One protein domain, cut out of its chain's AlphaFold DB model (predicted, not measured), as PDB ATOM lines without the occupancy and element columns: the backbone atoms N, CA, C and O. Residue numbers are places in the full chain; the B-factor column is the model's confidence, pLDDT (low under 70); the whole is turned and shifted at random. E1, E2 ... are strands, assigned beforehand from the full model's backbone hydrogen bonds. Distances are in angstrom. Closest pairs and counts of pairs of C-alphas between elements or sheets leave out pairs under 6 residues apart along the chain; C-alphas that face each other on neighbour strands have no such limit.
ATOM      1  N   ASP A  62     148.536 157.013 232.052       92.12
ATOM      2  CA  ASP A  62     147.595 158.120 232.242       92.12
ATOM      3  C   ASP A  62     148.100 159.017 233.378       92.12
ATOM      4  O   ASP A  62     147.951 158.687 234.562       92.12
ATOM      5  N   LEU A  63     148.706 160.148 233.012       92.88
ATOM      6  CA  LEU A  63     149.355 161.071 233.946       92.88
ATOM      7  C   LEU A  63     148.345 161.785 234.849       92.88
ATOM      8  O   LEU A  63     148.703 162.264 235.921       92.88
ATOM      9  N   ARG A  64     147.060 161.812 234.478       92.38
ATOM     10  CA  ARG A  64     146.000 162.352 235.346       92.38
ATOM     11  C   ARG A  64     145.698 161.414 236.513       92.38
ATOM     12  O   ARG A  64     145.273 161.869 237.573       92.38
ATOM     13  N   LYS A  65     145.889 160.104 236.322       92.56
ATOM     14  CA  LYS A  65     145.707 159.086 237.372       92.56
ATOM     15  C   LYS A  65     146.968 158.863 238.188       92.56
ATOM     16  O   LYS A  65     146.865 158.633 239.390       92.56
ATOM     17  N   ASN A  66     148.125 158.885 237.534       90.31
ATOM     18  CA  ASN A  66     149.413 158.722 238.186       90.31
ATOM     19  C   ASN A  66     150.447 159.670 237.551       90.31
ATOM     20  O   ASN A  66     151.095 159.283 236.579       90.31
ATOM     21  N   PRO A  67     150.592 160.899 238.078       90.50
ATOM     22  CA  PRO A  67     151.501 161.903 237.520       90.50
ATOM     23  C   PRO A  67     152.974 161.480 237.509       90.50
ATOM     24  O   PRO A  67     153.720 161.930 236.650       90.50
ATOM     25  N   ASP A  68     153.371 160.592 238.427       90.12
ATOM     26  CA  ASP A  68     154.753 160.117 238.576       90.12
ATOM     27  C   ASP A  68     155.064 158.890 237.692       90.12
ATOM     28  O   ASP A  68     156.183 158.379 237.700       90.12
ATOM     29  N   ASP A  69     154.087 158.389 236.925       89.06
ATOM     30  CA  ASP A  69     154.239 157.277 235.971       89.06
ATOM     31  C   ASP A  69     154.892 157.769 234.671       89.06
ATOM     32  O   ASP A  69     154.309 157.666 233.591       89.06
ATOM     33  N   LEU A  70     156.062 158.393 234.796       89.50
ATOM     34  CA  LEU A  70     156.806 159.045 233.719       89.50
ATOM     35  C   LEU A  70     157.755 158.057 233.018       89.50
ATOM     36  O   LEU A  70     158.096 157.018 233.592       89.50
ATOM     37  N   PRO A  71     158.192 158.344 231.777       88.88
ATOM     38  CA  PRO A  71     159.166 157.505 231.092       88.88
ATOM     39  C   PRO A  71     160.480 157.368 231.876       88.88
ATOM     40  O   PRO A  71     161.134 158.357 232.192       88.88
ATOM     41  N   ASP A  72     160.895 156.127 232.134       80.81
ATOM     42  CA  ASP A  72     162.209 155.801 232.700       80.81
ATOM     43  C   ASP A  72     163.228 155.677 231.559       80.81
ATOM     44  O   ASP A  72     163.470 154.587 231.026       80.81
ATOM     45  N   VAL A  73     163.746 156.822 231.101       68.38
ATOM     46  CA  VAL A  73     164.770 156.890 230.050       68.38
ATOM     47  C   VAL A  73     166.066 157.495 230.578       68.38
ATOM     48  O   VAL A  73     166.050 158.597 231.120       68.38
ATOM     49  N   PRO A  74     167.217 156.824 230.391       62.53
ATOM     50  CA  PRO A  74     168.500 157.458 230.636       62.53
ATOM     51  C   PRO A  74     168.759 158.556 229.587       62.53
ATOM     52  O   PRO A  74     168.695 158.320 228.379       62.53
ATOM     53  N   HIS A  75     169.085 159.756 230.063       58.72
ATOM     54  CA  HIS A  75     169.661 160.865 229.293       58.72
ATOM     55  C   HIS A  75     170.774 160.411 228.306       58.72
ATOM     56  O   HIS A  75     171.661 159.657 228.721       58.72
ATOM     57  N   PRO A  76     170.878 160.930 227.059       54.44
ATOM     58  CA  PRO A  76     169.852 161.410 226.143       54.44
ATOM     59  C   PRO A  76     169.615 160.342 225.060       54.44
ATOM     60  O   PRO A  76     170.130 160.433 223.937       54.44
ATOM     61  N   GLU A  77     168.842 159.300 225.356       59.44
ATOM     62  CA  GLU A  77     168.225 158.567 224.255       59.44
ATOM     63  C   GLU A  77     167.145 159.487 223.664       59.44
ATOM     64  O   GLU A  77     166.179 159.820 224.342       59.44
ATOM     65  N   ARG A  78     167.320 159.927 222.404       73.44
ATOM     66  CA  ARG A  78     166.344 160.683 221.579       73.44
ATOM     67  C   ARG A  78     165.081 159.841 221.290       73.44
ATOM     68  O   ARG A  78     164.606 159.789 220.154       73.44
ATOM     69  N   THR A  79     164.584 159.135 222.297       83.88
ATOM     70  CA  THR A  79     163.500 158.168 222.249       83.88
ATOM     71  C   THR A  79     162.184 158.899 222.088       83.88
ATOM     72  O   THR A  79     161.906 159.888 222.762       83.88
ATOM     73  N   TRP A  80     161.381 158.388 221.165       88.62
ATOM     74  CA  TRP A  80     160.070 158.919 220.851       88.62
ATOM     75  C   TRP A  80     158.992 158.115 221.569       88.62
ATOM     76  O   TRP A  80     159.049 156.885 221.640       88.62
ATOM     77  N   PHE A  81     157.993 158.830 222.064       91.69
ATOM     78  CA  PHE A  81     156.814 158.295 222.727       91.69
ATOM     79  C   PHE A  81     155.574 158.727 221.962       91.69
ATOM     80  O   PHE A  81     155.512 159.852 221.467       91.69
ATOM     81  N   GLU A  82     154.576 157.852 221.891       92.69
ATOM     82  CA  GLU A  82     153.226 158.273 221.532       92.69
ATOM     83  C   GLU A  82     152.628 159.029 222.714       92.69
ATOM     84  O   GLU A  82     152.714 158.574 223.857       92.69
ATOM     85  N   VAL A  83     152.010 160.177 222.443       94.00
ATOM     86  CA  VAL A  83     151.428 161.033 223.477       94.00
ATOM     87  C   VAL A  83     149.995 161.427 223.146       94.00
ATOM     88  O   VAL A  83     149.595 161.569 221.986       94.00
ATOM     89  N   VAL A  84     149.213 161.622 224.200       93.62
ATOM     90  CA  VAL A  84     147.889 162.234 224.156       93.62
ATOM     91  C   VAL A  84     148.005 163.618 224.764       93.62
ATOM     92  O   VAL A  84     148.446 163.755 225.905       93.62
ATOM     93  N   GLN A  85     147.599 164.628 224.004       93.12
ATOM     94  CA  GLN A  85     147.503 166.002 224.478       93.12
ATOM     95  C   GLN A  85     146.066 166.312 224.891       93.12
ATOM     96  O   GLN A  85     145.123 165.774 224.308       93.12
ATOM     97  N   GLU A  86     145.910 167.166 225.898       92.69
ATOM     98  CA  GLU A  86     144.608 167.520 226.476       92.69
ATOM     99  C   GLU A  86     143.614 168.102 225.458       92.69
ATOM    100  O   GLU A  86     142.417 167.840 225.533       92.69
ATOM    101  N   ASP A  87     144.097 168.868 224.484       91.25
ATOM    102  CA  ASP A  87     143.268 169.506 223.459       91.25
ATOM    103  C   ASP A  87     142.907 168.576 222.289       91.25
ATOM    104  O   ASP A  87     142.122 168.957 221.418       91.25
ATOM    105  N   ASN A  88     143.469 167.363 222.258       87.19
ATOM    106  CA  ASN A  88     143.411 166.482 221.099       87.19
ATOM    107  C   ASN A  88     143.276 164.993 221.477       87.19
ATOM    108  O   ASN A  88     143.862 164.099 220.854       87.19
ATOM    109  N   GLU A  89     142.478 164.719 222.513       87.38
ATOM    110  CA  GLU A  89     142.286 163.382 223.092       87.38
ATOM    111  C   GLU A  89     141.651 162.348 222.157       87.38
ATOM    112  O   GLU A  89     141.832 161.156 222.393       87.38
ATOM    113  N   ASP A  90     140.993 162.751 221.074       85.38
ATOM    114  CA  ASP A  90     140.334 161.829 220.137       85.38
ATOM    115  C   ASP A  90     141.040 161.721 218.776       85.38
ATOM    116  O   ASP A  90     140.600 160.984 217.892       85.38
ATOM    117  N   CYS A  91     142.146 162.442 218.574       83.00
ATOM    118  CA  CYS A  91     142.809 162.480 217.276       83.00
ATOM    119  C   CYS A  91     143.697 161.265 217.024       83.00
ATOM    120  O   CYS A  91     144.429 160.790 217.896       83.00
ATOM    121  N   ILE A  92     143.620 160.773 215.788       80.50
ATOM    122  CA  ILE A  92     144.403 159.662 215.259       80.50
ATOM    123  C   ILE A  92     144.938 160.112 213.884       80.50
ATOM    124  O   ILE A  92     144.134 160.547 213.056       80.50
ATOM    125  N   PRO A  93     146.252 160.010 213.603       82.12
ATOM    126  CA  PRO A  93     147.297 159.451 214.464       82.12
ATOM    127  C   PRO A  93     147.598 160.331 215.684       82.12
ATOM    128  O   PRO A  93     147.418 161.546 215.653       82.12
ATOM    129  N   ARG A  94     148.051 159.691 216.766       86.12
ATOM    130  CA  ARG A  94     148.505 160.384 217.976       86.12
ATOM    131  C   ARG A  94     149.785 161.161 217.688       86.12
ATOM    132  O   ARG A  94     150.572 160.773 216.824       86.12
ATOM    133  N   ALA A  95     149.990 162.250 218.424       90.50
ATOM    134  CA  ALA A  95     151.249 162.972 218.374       90.50
ATOM    135  C   ALA A  95     152.382 162.095 218.928       90.50
ATOM    136  O   ALA A  95     152.155 161.183 219.726       90.50
ATOM    137  N   THR A  96     153.609 162.389 218.506       92.69
ATOM    138  CA  THR A  96     154.811 161.785 219.078       92.69
ATOM    139  C   THR A  96     155.725 162.876 219.606       92.69
ATOM    140  O   THR A  96     155.845 163.939 218.993       92.69
ATOM    141  N   MET A  97     156.324 162.638 220.768       93.25
ATOM    142  CA  MET A  97     157.216 163.583 221.443       93.25
ATOM    143  C   MET A  97     158.387 162.843 222.081       93.25
ATOM    144  O   MET A  97     158.316 161.637 222.324       93.25
ATOM    145  N   GLN A  98     159.463 163.570 222.350       92.19
ATOM    146  CA  GLN A  98     160.599 163.084 223.126       92.19
ATOM    147  C   GLN A  98     160.388 163.430 224.600       92.19
ATOM    148  O   GLN A  98     159.586 164.309 224.924       92.19
ATOM    149  N   TYR A  99     161.083 162.724 225.486       90.31
ATOM    150  CA  TYR A  99     161.022 162.960 226.924       90.31
ATOM    151  C   TYR A  99     162.420 163.221 227.473       90.31
ATOM    152  O   TYR A  99     163.357 162.490 227.150       90.31
ATOM    153  N   ASP A 100     162.521 164.244 228.309       89.00
ATOM    154  CA  ASP A 100     163.700 164.618 229.074       89.00
ATOM    155  C   ASP A 100     163.345 164.565 230.571       89.00
ATOM    156  O   ASP A 100     162.254 164.985 230.960       89.00
ATOM    157  N   ASP A 101     164.212 164.003 231.416       86.25
ATOM    158  CA  ASP A 101     163.895 163.821 232.841       86.25
ATOM    159  C   ASP A 101     163.897 165.135 233.648       86.25
ATOM    160  O   ASP A 101     163.240 165.201 234.690       86.25
ATOM    161  N   GLU A 102     164.556 166.185 233.145       86.44
ATOM    162  CA  GLU A 102     164.599 167.513 233.756       86.44
ATOM    163  C   GLU A 102     163.457 168.393 233.227       86.44
ATOM    164  O   GLU A 102     162.821 169.118 233.996       86.44
ATOM    165  N   TYR A 103     163.164 168.306 231.924       88.12
ATOM    166  CA  TYR A 103     162.240 169.224 231.237       88.12
ATOM    167  C   TYR A 103     160.879 168.616 230.852       88.12
ATOM    168  O   TYR A 103     159.961 169.347 230.472       88.12
ATOM    169  N   GLY A 104     160.709 167.298 230.946       90.50
ATOM    170  CA  GLY A 104     159.486 166.588 230.569       90.50
ATOM    171  C   GLY A 104     159.349 166.351 229.060       90.50
ATOM    172  O   GLY A 104     160.328 166.120 228.353       90.50
ATOM    173  N   PHE A 105     158.114 166.360 228.542       93.19
ATOM    174  CA  PHE A 105     157.854 166.122 227.115       93.19
ATOM    175  C   PHE A 105     158.178 167.342 226.241       93.19
ATOM    176  O   PHE A 105     157.884 168.487 226.596       93.19
ATOM    177  N   GLY A 106     158.734 167.083 225.056       93.25
ATOM    178  CA  GLY A 106     159.174 168.121 224.130       93.25
ATOM    179  C   GLY A 106     159.931 167.580 222.920       93.25
ATOM    180  O   GLY A 106     159.728 166.438 222.495       93.25
ATOM    181  N   PHE A 107     160.792 168.418 222.344       91.88
ATOM    182  CA  PHE A 107     161.570 168.106 221.145       91.88
ATOM    183  C   PHE A 107     163.000 168.629 221.258       91.88
ATOM    184  O   PHE A 107     163.217 169.806 221.549       91.88
ATOM    185  N   TYR A 108     163.970 167.787 220.920       88.25
ATOM    186  CA  TYR A 108     165.334 168.220 220.654       88.25
ATOM    187  C   TYR A 108     165.409 168.898 219.279       88.25
ATOM    188  O   TYR A 108     165.046 168.314 218.256       88.25
ATOM    189  N   GLN A 109     165.905 170.130 219.251       83.56
ATOM    190  CA  GLN A 109     166.115 170.936 218.058       83.56
ATOM    191  C   GLN A 109     167.609 171.146 217.833       83.56
ATOM    192  O   GLN A 109     168.350 171.535 218.733       83.56
ATOM    193  N   GLU A 110     168.062 170.886 216.610       81.62
ATOM    194  CA  GLU A 110     169.453 171.117 216.229       81.62
ATOM    195  C   GLU A 110     169.662 172.590 215.878       81.62
ATOM    196  O   GLU A 110     168.981 173.152 215.014       81.62
ATOM    197  N   ILE A 111     170.637 173.216 216.530       75.62
ATOM    198  CA  ILE A 111     171.005 174.607 216.298       75.62
ATOM    199  C   ILE A 111     172.111 174.654 215.241       75.62
ATOM    200  O   ILE A 111     173.218 174.138 215.426       75.62
ATOM    201  N   TYR A 112     171.820 175.340 214.135       71.81
ATOM    202  CA  TYR A 112     172.756 175.569 213.037       71.81
ATOM    203  C   TYR A 112     173.260 177.014 213.042       71.81
ATOM    204  O   TYR A 112     172.479 177.968 213.006       71.81
ATOM    205  N   ALA A 113     174.580 177.209 213.008       68.31
ATOM    206  CA  ALA A 113     175.147 178.538 212.811       68.31
ATOM    207  C   ALA A 113     175.075 178.928 211.328       68.31
ATOM    208  O   ALA A 113     175.820 178.417 210.489       68.31
ATOM    209  N   ALA A 114     174.234 179.918 211.019       64.69
ATOM    210  CA  ALA A 114     174.002 180.410 209.658       64.69
ATOM    211  C   ALA A 114     175.274 180.870 208.908       64.69
ATOM    212  O   ALA A 114     175.280 180.914 207.683       64.69
ATOM    213  N   ARG A 115     176.358 181.226 209.619       65.06
ATOM    214  CA  ARG A 115     177.632 181.659 209.009       65.06
ATOM    215  C   ARG A 115     178.630 180.534 208.736       65.06
ATOM    216  O   ARG A 115     179.473 180.714 207.864       65.06
ATOM    217  N   SER A 116     178.583 179.430 209.477       67.06
ATOM    218  CA  SER A 116     179.562 178.338 209.365       67.06
ATOM    219  C   SER A 116     178.989 177.070 208.737       67.06
ATOM    220  O   SER A 116     179.765 176.157 208.475       67.06
ATOM    221  N   PHE A 117     177.670 177.004 208.482       59.03
ATOM    222  CA  PHE A 117     176.977 175.801 207.983       59.03
ATOM    223  C   PHE A 117     177.332 174.528 208.779       59.03
ATOM    224  O   PHE A 117     177.289 173.419 208.255       59.03
ATOM    225  N   GLY A 118     177.709 174.696 210.048       63.12
ATOM    226  CA  GLY A 118     178.095 173.619 210.948       63.12
ATOM    227  C   GLY A 118     177.075 173.462 212.065       63.12
ATOM    228  O   GLY A 118     176.508 174.458 212.528       63.12
ATOM    229  N   TYR A 119     176.867 172.214 212.486       68.81
ATOM    230  CA  TYR A 119     176.176 171.881 213.730       68.81
ATOM    231  C   TYR A 119     176.862 172.600 214.898       68.81
ATOM    232  O   TYR A 119     178.091 172.557 215.007       68.81
ATOM    233  N   VAL A 120     176.075 173.277 215.732       71.25
ATOM    234  CA  VAL A 120     176.581 173.987 216.914       71.25
ATOM    235  C   VAL A 120     176.235 173.210 218.169       71.25
ATOM    236  O   VAL A 120     177.136 172.861 218.927       71.25
ATOM    237  N   ASP A 121     174.945 172.952 218.374       74.81
ATOM    238  CA  ASP A 121     174.434 172.320 219.584       74.81
ATOM    239  C   ASP A 121     173.026 171.743 219.360       74.81
ATOM    240  O   ASP A 121     172.426 171.946 218.300       74.81
ATOM    241  N   THR A 122     172.493 171.041 220.356       79.44
ATOM    242  CA  THR A 122     171.090 170.622 220.419       79.44
ATOM    243  C   THR A 122     170.431 171.289 221.626       79.44
ATOM    244  O   THR A 122     170.920 171.141 222.741       79.44
ATOM    245  N   GLU A 123     169.310 171.983 221.430       86.56
ATOM    246  CA  GLU A 123     168.477 172.489 222.530       86.56
ATOM    247  C   GLU A 123     167.203 171.658 222.673       86.56
ATOM    248  O   GLU A 123     166.669 171.166 221.682       86.56
ATOM    249  N   PHE A 124     166.696 171.501 223.893       88.50
ATOM    250  CA  PHE A 124     165.384 170.906 224.119       88.50
ATOM    251  C   PHE A 124     164.334 172.013 224.228       88.50
ATOM    252  O   PHE A 124     164.545 172.994 224.939       88.50
ATOM    253  N   LYS A 125     163.221 171.872 223.505       91.94
ATOM    254  CA  LYS A 125     162.044 172.739 223.625       91.94
ATOM    255  C   LYS A 125     160.902 171.961 224.253       91.94
ATOM    256  O   LYS A 125     160.446 170.966 223.684       91.94
ATOM    257  N   THR A 126     160.434 172.439 225.396       92.69
ATOM    258  CA  THR A 126     159.291 171.872 226.122       92.69
ATOM    259  C   THR A 126     157.973 172.124 225.393       92.69
ATOM    260  O   THR A 126     157.861 173.020 224.552       92.69
ATOM    261  N   VAL A 127     156.932 171.361 225.744       93.69
ATOM    262  CA  VAL A 127     155.561 171.622 225.263       93.69
ATOM    263  C   VAL A 127     155.088 173.051 225.549       93.69
ATOM    264  O   VAL A 127     154.439 173.654 224.696       93.69
ATOM    265  N   GLU A 128     155.454 173.614 226.704       92.12
ATOM    266  CA  GLU A 128     155.065 174.969 227.102       92.12
ATOM    267  C   GLU A 128     155.724 176.026 226.206       92.12
ATOM    268  O   GLU A 128     155.036 176.886 225.655       92.12
ATOM    269  N   GLU A 129     157.034 175.924 225.970       92.56
ATOM    270  CA  GLU A 129     157.767 176.846 225.087       92.56
ATOM    271  C   GLU A 129     157.268 176.804 223.637       92.56
ATOM    272  O   GLU A 129     157.353 177.797 222.910       92.56
ATOM    273  N   LEU A 130     156.730 175.658 223.215       92.44
ATOM    274  CA  LEU A 130     156.152 175.459 221.889       92.44
ATOM    275  C   LEU A 130     154.673 175.873 221.799       92.44
ATOM    276  O   LEU A 130     154.096 175.783 220.716       92.44
ATOM    277  N   ASN A 131     154.066 176.360 222.890       93.62
ATOM    278  CA  ASN A 131     152.629 176.651 223.001       93.62
ATOM    279  C   ASN A 131     151.740 175.454 222.619       93.62
ATOM    280  O   ASN A 131     150.702 175.613 221.972       93.62
ATOM    281  N   LEU A 132     152.164 174.247 222.994       92.75
ATOM    282  CA  LEU A 132     151.413 173.013 222.799       92.75
ATOM    283  C   LEU A 132     150.613 172.675 224.059       92.75
ATOM    284  O   LEU A 132     151.020 172.997 225.175       92.75
ATOM    285  N   ALA A 133     149.479 171.994 223.892       93.56
ATOM    286  CA  ALA A 133     148.698 171.547 225.036       93.56
ATOM    287  C   ALA A 133     149.458 170.500 225.875       93.56
ATOM    288  O   ALA A 133     150.236 169.715 225.310       93.56
ATOM    289  N   PRO A 134     149.210 170.448 227.200       94.31
ATOM    290  CA  PRO A 134     149.860 169.501 228.097       94.31
ATOM    291  C   PRO A 134     149.649 168.045 227.680       94.31
ATOM    292  O   PRO A 134     148.575 167.660 227.206       94.31
ATOM    293  N   VAL A 135     150.671 167.220 227.910       94.94
ATOM    294  CA  VAL A 135     150.585 165.767 227.740       94.94
ATOM    295  C   VAL A 135     149.839 165.162 228.926       94.94
ATOM    296  O   VAL A 135     150.210 165.372 230.077       94.94
ATOM    297  N   VAL A 136     148.789 164.396 228.641       94.75
ATOM    298  CA  VAL A 136     147.912 163.777 229.651       94.75
ATOM    299  C   VAL A 136     148.042 162.263 229.704       94.75
ATOM    300  O   VAL A 136     147.715 161.650 230.719       94.75
ATOM    301  N   ALA A 137     148.551 161.655 228.637       94.12
ATOM    302  CA  ALA A 137     148.953 160.261 228.641       94.12
ATOM    303  C   ALA A 137     150.097 160.017 227.660       94.12
ATOM    304  O   ALA A 137     150.238 160.734 226.669       94.12
ATOM    305  N   TRP A 138     150.875 158.971 227.907       93.50
ATOM    306  CA  TRP A 138     151.942 158.546 227.008       93.50
ATOM    307  C   TRP A 138     152.014 157.026 226.890       93.50
ATOM    308  O   TRP A 138     151.472 156.288 227.718       93.50
ATOM    309  N   LYS A 139     152.668 156.552 225.835       91.31
ATOM    310  CA  LYS A 139     152.946 155.141 225.592       91.31
ATOM    311  C   LYS A 139     154.299 154.996 224.897       91.31
ATOM    312  O   LYS A 139     154.613 155.738 223.965       91.31
ATOM    313  N   ALA A 140     155.097 154.025 225.338       88.75
ATOM    314  CA  ALA A 140     156.337 153.676 224.654       88.75
ATOM    315  C   ALA A 140     156.045 153.169 223.234       88.75
ATOM    316  O   ALA A 140     155.188 152.302 223.041       88.75
ATOM    317  N   ILE A 141     156.784 153.687 222.255       85.56
ATOM    318  CA  ILE A 141     156.746 153.168 220.889       85.56
ATOM    319  C   ILE A 141     157.571 151.885 220.864       85.56
ATOM    320  O   ILE A 141     158.724 151.855 221.304       85.56
TER     321      ILE A 141
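AT A GLANCE: This is residues 62 to 141 of the 149 residues of an uncharacterized protein of Lachnospiraceae bacterium OM02-26 (UniProt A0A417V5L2). A strongly twisted sheet of five strands makes the body with E5, E1, E2 and the first part of E3, and the rest of the hairpin E3 and E4 runs out from it as a long arm. Residues 62 to 79 form a long lead-in with no named element. The printed part has 80 residues, with no named helix and five named strands, E1 to E5 along the chain; the sheet's order is E4 E3 E2 E1 E5, antiparallel throughout. The class is all strand, though 37 of the 80 residues are in named elements. The whole is only just loose, close to compact, with a radius of gyration of the C-alphas of 14.2 A and spans of 47 by 26 by 21 A.

IN THESE COORDINATES: Find C-alpha 80 at (160.070, 158.919, 220.851); from there E1 runs 14.9 A to residue 85. E2, residues 95 to 100, covers 16.5 A. E3, residues 104 to 113, covers 26.5 A, and E4, residues 118 to 126, covers 24.2 A. E5, residues 135 to 140, covers 13.7 A and ends at C-alpha 140, (156.337, 153.676, 224.654).

HOW THE PARTS SIT: E1 to E4 form a meander, each strand the antiparallel neighbour of the one before. Look at N 81 and O 97, 2.8 A apart, between E1 and E2. Pairing is staggered: E3 pairs with E2 over its residues 104 to 106, where N 106 and O 98 are 2.9 A apart, and with E4 over 106 to 113, where N 109 and O 123 are 2.8 A apart. On the other side of E1 from E2 is the edge strand E5, with N 84 and O 137 2.8 A apart. E1 and E4 are apart.

THE WHOLE: The farthest C-alphas, Lys 65 and Arg 115, are 48.3 A apart. The printed part has no cut, and no link is long. Mean pLDDT of the printed part is 84.8; residues 73 to 77 and 113 to 119 are under 70.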